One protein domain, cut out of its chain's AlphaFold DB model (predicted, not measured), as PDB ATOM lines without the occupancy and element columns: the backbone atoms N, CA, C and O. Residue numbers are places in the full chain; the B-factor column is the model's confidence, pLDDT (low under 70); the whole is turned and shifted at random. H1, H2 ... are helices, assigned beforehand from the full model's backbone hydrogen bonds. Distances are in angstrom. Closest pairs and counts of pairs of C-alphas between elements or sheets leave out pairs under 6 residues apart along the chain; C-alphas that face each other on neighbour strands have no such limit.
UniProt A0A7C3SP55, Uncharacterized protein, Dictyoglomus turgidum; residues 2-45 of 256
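This is residues 2 to 45 of the 256 residues of an uncharacterized protein of Dictyoglomus turgidum (UniProt A0A7C3SP55). A long straight helix, H2, forms one side of the domain; the short helix H1 lies beyond one face of its first half, at a steep slant, and a tail without a named element, residues 34 to 45, turns from its far end toward that same side. The 44 printed residues hold two named helices, H1 then H2, and no named strand: all helix. The whole is only just compact, close to loose, with a radius of gyration of the C-alphas of 11.1 A and spans of 26 by 19 by 17 A.

H1, residues 2 to 10, begins at C-alpha 2 (5.971, 34.983, 2.415). H2, residues 18 to 33, measures 22.8 A and ends at C-alpha 33 (6.620, 45.207, -13.797).

H1 and H2 only just touch, with 3 pairs of C-alphas within 8 A; the closest are those of Phe 5 and Tyr 21, 6.4 A apart. H2 touches H1 with residues 21 to 24 alone. They run opposite ways at a steep tilt of 59 degrees. In H1 and H2 every O i to N i+4 pair is within hydrogen-bond range.

The C-alphas farthest apart, Lys 12 and His 45, are 28.6 A apart. The printed part has no cut, and the link from H1 to H2 is short. Residues 42 to 45 have pLDDT under 70.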
ATOM      1  N   ARG A   2       6.350  36.101   1.524       76.44
ATOM      2  CA  ARG A   2       5.971  34.983   2.415       76.44
ATOM      3  C   ARG A   2       4.614  35.164   3.085       76.44
ATOM      4  O   ARG A   2       3.795  34.258   3.028       76.44
ATOM      5  N   GLN A   3       4.322  36.369   3.565       76.19
ATOM      6  CA  GLN A   3       3.010  36.663   4.133       76.19
ATOM      7  C   GLN A   3       1.857  36.398   3.150       76.19
ATOM      8  O   GLN A   3       0.913  35.700   3.502       76.19
ATOM      9  N   ILE A   4       1.929  36.916   1.916       84.19
ATOM     10  CA  ILE A   4       0.887  36.692   0.895       84.19
ATOM     11  C   ILE A   4       0.726  35.190   0.644       84.19
ATOM     12  O   ILE A   4      -0.393  34.687   0.642       84.19
ATOM     13  N   PHE A   5       1.841  34.471   0.507       86.69
ATOM     14  CA  PHE A   5       1.829  33.022   0.342       86.69
ATOM     15  C   PHE A   5       1.082  32.323   1.485       86.69
ATOM     16  O   PHE A   5       0.119  31.606   1.227       86.69
ATOM     17  N   TYR A   6       1.451  32.581   2.743       83.38
ATOM     18  CA  TYR A   6       0.816  31.920   3.883       83.38
ATOM     19  C   TYR A   6      -0.643  32.323   4.095       83.38
ATOM     20  O   TYR A   6      -1.445  31.482   4.491       83.38
ATOM     21  N   GLN A   7      -1.028  33.560   3.771       85.12
ATOM     22  CA  GLN A   7      -2.432  33.979   3.807       85.12
ATOM     23  C   GLN A   7      -3.271  33.249   2.745       85.12
ATOM     24  O   GLN A   7      -4.399  32.843   3.027       85.12
ATOM     25  N   LEU A   8      -2.729  33.031   1.542       87.94
ATOM     26  CA  LEU A   8      -3.397  32.253   0.492       87.94
ATOM     27  C   LEU A   8      -3.466  30.759   0.844       87.94
ATOM     28  O   LEU A   8      -4.501  30.129   0.622       87.94
ATOM     29  N   VAL A   9      -2.408  30.209   1.446       86.75
ATOM     30  CA  VAL A   9      -2.378  28.833   1.971       86.75
ATOM     31  C   VAL A   9      -3.413  28.644   3.081       86.75
ATOM     32  O   VAL A   9      -4.189  27.694   3.038       86.75
ATOM     33  N   ALA A  10      -3.480  29.563   4.050       79.88
ATOM     34  CA  ALA A  10      -4.449  29.508   5.145       79.88
ATOM     35  C   ALA A  10      -5.902  29.567   4.639       79.88
ATOM     36  O   ALA A  10      -6.783  28.923   5.205       79.88
ATOM     37  N   LYS A  11      -6.144  30.286   3.535       87.19
ATOM     38  CA  LYS A  11      -7.439  30.340   2.835       87.19
ATOM     39  C   LYS A  11      -7.687  29.168   1.876       87.19
ATOM     40  O   LYS A  11      -8.715  29.162   1.210       87.19
ATOM     41  N   LYS A  12      -6.774  28.192   1.793       86.62
ATOM     42  CA  LYS A  12      -6.823  27.041   0.870       86.62
ATOM     43  C   LYS A  12      -6.888  27.422  -0.621       86.62
ATOM     44  O   LYS A  12      -7.366  26.638  -1.429       86.62
ATOM     45  N   ILE A  13      -6.390  28.606  -0.989       89.75
ATOM     46  CA  ILE A  13      -6.358  29.080  -2.385       89.75
ATOM     47  C   ILE A  13      -5.180  28.454  -3.142       89.75
ATOM     48  O   ILE A  13      -5.297  28.126  -4.318       89.75
ATOM     49  N   ILE A  14      -4.039  28.279  -2.470       90.25
ATOM     50  CA  ILE A  14      -2.841  27.645  -3.037       90.25
ATOM     51  C   ILE A  14      -2.284  26.596  -2.066       90.25
ATOM     52  O   ILE A  14      -2.443  26.748  -0.851       90.25
ATOM     53  N   PRO A  15      -1.605  25.543  -2.556       86.06
ATOM     54  CA  PRO A  15      -1.009  24.537  -1.685       86.06
ATOM     55  C   PRO A  15       0.267  25.061  -1.008       86.06
ATOM     56  O   PRO A  15       1.033  25.824  -1.603       86.06
ATOM     57  N   ASN A  16       0.540  24.596   0.215       87.44
ATOM     58  CA  ASN A  16       1.761  24.918   0.964       87.44
ATOM     59  C   ASN A  16       2.985  24.172   0.399       87.44
ATOM     60  O   ASN A  16       3.489  23.228   1.000       87.44
ATOM     61  N   THR A  17       3.432  24.542  -0.802       86.81
ATOM     62  CA  THR A  17       4.570  23.904  -1.479       86.81
ATOM     63  C   THR A  17       5.574  24.934  -1.982       86.81
ATOM     64  O   THR A  17       5.214  26.051  -2.365       86.81
ATOM     65  N   LEU A  18       6.846  24.534  -2.073       79.25
ATOM     66  CA  LEU A  18       7.902  25.368  -2.657       79.25
ATOM     67  C   LEU A  18       7.592  25.768  -4.107       79.25
ATOM     68  O   LEU A  18       7.918  26.880  -4.522       79.25
ATOM     69  N   ARG A  19       6.935  24.887  -4.876       87.00
ATOM     70  CA  ARG A  19       6.514  25.172  -6.256       87.00
ATOM     71  C   ARG A  19       5.483  26.300  -6.300       87.00
ATOM     72  O   ARG A  19       5.668  27.255  -7.049       87.00
ATOM     73  N   ALA A  20       4.447  26.232  -5.464       86.75
ATOM     74  CA  ALA A  20       3.444  27.289  -5.369       86.75
ATOM     75  C   ALA A  20       4.055  28.624  -4.913       86.75
ATOM     76  O   ALA A  20       3.724  29.669  -5.469       86.75
ATOM     77  N   TYR A  21       5.008  28.590  -3.974       86.62
ATOM     78  CA  TYR A  21       5.739  29.784  -3.548       86.62
ATOM     79  C   TYR A  21       6.514  30.437  -4.704       86.62
ATOM     80  O   TYR A  21       6.396  31.644  -4.926       86.62
ATOM     81  N   LYS A  22       7.281  29.644  -5.468       87.75
ATOM     82  CA  LYS A  22       8.043  30.135  -6.631       87.75
ATOM     83  C   LYS A  22       7.121  30.729  -7.699       87.75
ATOM     84  O   LYS A  22       7.389  31.828  -8.180       87.75
ATOM     85  N   ASN A  23       6.011  30.057  -8.002       89.69
ATOM     86  CA  ASN A  23       5.026  30.534  -8.975       89.69
ATOM     87  C   ASN A  23       4.392  31.860  -8.543       89.69
ATOM     88  O   ASN A  23       4.336  32.801  -9.332       89.69
ATOM     89  N   LEU A  24       3.975  31.971  -7.278       91.69
ATOM     90  CA  LEU A  24       3.425  33.213  -6.735       91.69
ATOM     91  C   LEU A  24       4.447  34.355  -6.801       91.69
ATOM     92  O   LEU A  24       4.100  35.477  -7.162       91.69
ATOM     93  N   SER A  25       5.716  34.071  -6.492       89.19
ATOM     94  CA  SER A  25       6.799  35.053  -6.603       89.19
ATOM     95  C   SER A  25       6.995  35.555  -8.029       89.19
ATOM     96  O   SER A  25       7.191  36.753  -8.221       89.19
ATOM     97  N   TYR A  26       6.930  34.661  -9.015       91.25
ATOM     98  CA  TYR A  26       7.026  35.027 -10.425       91.25
ATOM     99  C   TYR A  26       5.837  35.891 -10.871       91.25
ATOM    100  O   TYR A  26       6.039  36.951 -11.463       91.25
ATOM    101  N   LEU A  27       4.607  35.488 -10.531       91.19
ATOM    102  CA  LEU A  27       3.388  36.216 -10.900       91.19
ATOM    103  C   LEU A  27       3.349  37.623 -10.298       91.19
ATOM    104  O   LEU A  27       3.091  38.585 -11.015       91.19
ATOM    105  N   ILE A  28       3.678  37.760  -9.009       88.94
ATOM    106  CA  ILE A  28       3.742  39.068  -8.347       88.94
ATOM    107  C   ILE A  28       4.818  39.951  -8.990       88.94
ATOM    108  O   ILE A  28       4.585  41.136  -9.206       88.94
ATOM    109  N   ALA A  29       5.984  39.399  -9.335       87.38
ATOM    110  CA  ALA A  29       7.023  40.171 -10.013       87.38
ATOM    111  C   ALA A  29       6.574  40.658 -11.402       87.38
ATOM    112  O   ALA A  29       6.843  41.807 -11.751       87.38
ATOM    113  N   LYS A  30       5.878  39.813 -12.174       90.88
ATOM    114  CA  LYS A  30       5.335  40.170 -13.493       90.88
ATOM    115  C   LYS A  30       4.261  41.259 -13.383       90.88
ATOM    116  O   LYS A  30       4.388  42.280 -14.046       90.88
ATOM    117  N   ALA A  31       3.291  41.086 -12.485       88.88
ATOM    118  CA  ALA A  31       2.239  42.070 -12.220       88.88
ATOM    119  C   ALA A  31       2.816  43.437 -11.813       88.88
ATOM    120  O   ALA A  31       2.374  44.474 -12.293       88.88
ATOM    121  N   ARG A  32       3.870  43.456 -10.985       87.62
ATOM    122  CA  ARG A  32       4.540  44.712 -10.604       87.62
ATOM    123  C   ARG A  32       5.215  45.402 -11.781       87.62
ATOM    124  O   ARG A  32       5.068  46.605 -11.940       87.62
ATOM    125  N   LYS A  33       5.950  44.653 -12.607       88.44
ATOM    126  CA  LYS A  33       6.620  45.207 -13.797       88.44
ATOM    127  C   LYS A  33       5.628  45.782 -14.811       88.44
ATOM    128  O   LYS A  33       5.960  46.759 -15.467       88.44
ATOM    129  N   ASN A  34       4.441  45.192 -14.901       92.50
ATOM    130  CA  ASN A  34       3.382  45.622 -15.810       92.50
ATOM    131  C   ASN A  34       2.520  46.771 -15.258       92.50
ATOM    132  O   ASN A  34       1.677  47.287 -15.980       92.50
ATOM    133  N   GLY A  35       2.711  47.176 -13.997       86.88
ATOM    134  CA  GLY A  35       1.907  48.217 -13.348       86.88
ATOM    135  C   GLY A  35       0.607  47.722 -12.701       86.88
ATOM    136  O   GLY A  35      -0.031  48.491 -11.989       86.88
ATOM    137  N   ASP A  36       0.257  46.440 -12.851       88.50
ATOM    138  CA  ASP A  36      -0.937  45.824 -12.243       88.50
ATOM    139  C   ASP A  36      -0.867  45.790 -10.705       88.50
ATOM    140  O   ASP A  36      -1.887  45.730 -10.018       88.50
ATOM    141  N   LEU A  37       0.353  45.796 -10.151       82.06
ATOM    142  CA  LEU A  37       0.590  45.871  -8.712       82.06
ATOM    143  C   LEU A  37       1.606  46.980  -8.389       82.06
ATOM    144  O   LEU A  37       2.785  46.841  -8.719       82.06
ATOM    145  N   PRO A  38       1.192  48.053  -7.694       82.56
ATOM    146  CA  PRO A  38       2.097  49.107  -7.252       82.56
ATOM    147  C   PRO A  38       3.294  48.588  -6.430       82.56
ATOM    148  O   PRO A  38       3.191  47.640  -5.644       82.56
ATOM    149  N   PHE A  39       4.472  49.192  -6.624       77.12
ATOM    150  CA  PHE A  39       5.705  48.741  -5.966       77.12
ATOM    151  C   PHE A  39       5.738  49.035  -4.461       77.12
ATOM    152  O   PHE A  39       6.396  48.311  -3.712       77.12
ATOM    153  N   ASP A  40       5.042  50.076  -4.038       72.62
ATOM    154  CA  ASP A  40       4.900  50.569  -2.670       72.62
ATOM    155  C   ASP A  40       4.032  49.669  -1.776       72.62
ATOM    156  O   ASP A  40       4.156  49.731  -0.557       72.62
ATOM    157  N   ILE A  41       3.241  48.754  -2.350       70.31
ATOM    158  CA  ILE A  41       2.448  47.769  -1.587       70.31
ATOM    159  C   ILE A  41       3.331  46.746  -0.853       70.31
ATOM    160  O   ILE A  41       2.883  46.091   0.086       70.31
ATOM    161  N   MET A  42       4.586  46.566  -1.278       67.25
ATOM    162  CA  MET A  42       5.506  45.607  -0.665       67.25
ATOM    163  C   MET A  42       6.779  46.305  -0.204       67.25
ATOM    164  O   MET A  42       7.642  46.635  -1.022       67.25
ATOM    165  N   THR A  43       6.934  46.461   1.106       63.81
ATOM    166  CA  THR A  43       8.087  47.156   1.682       63.81
ATOM    167  C   THR A  43       9.328  46.262   1.697       63.81
ATOM    168  O   THR A  43       9.265  45.055   1.942       63.81
ATOM    169  N   ASN A  44      10.496  46.849   1.414       63.34
ATOM    170  CA  ASN A  44      11.786  46.169   1.505       63.34
ATOM    171  C   ASN A  44      12.666  46.862   2.551       63.34
ATOM    172  O   ASN A  44      13.261  47.901   2.282       63.34
ATOM    173  N   HIS A  45      12.764  46.271   3.740       63.25
ATOM    174  CA  HIS A  45      13.446  46.866   4.893       63.25
ATOM    175  C   HIS A  45      14.969  46.632   4.929       63.25
ATOM    176  O   HIS A  45      15.583  46.812   5.977       63.25
TER     177      HIS A  45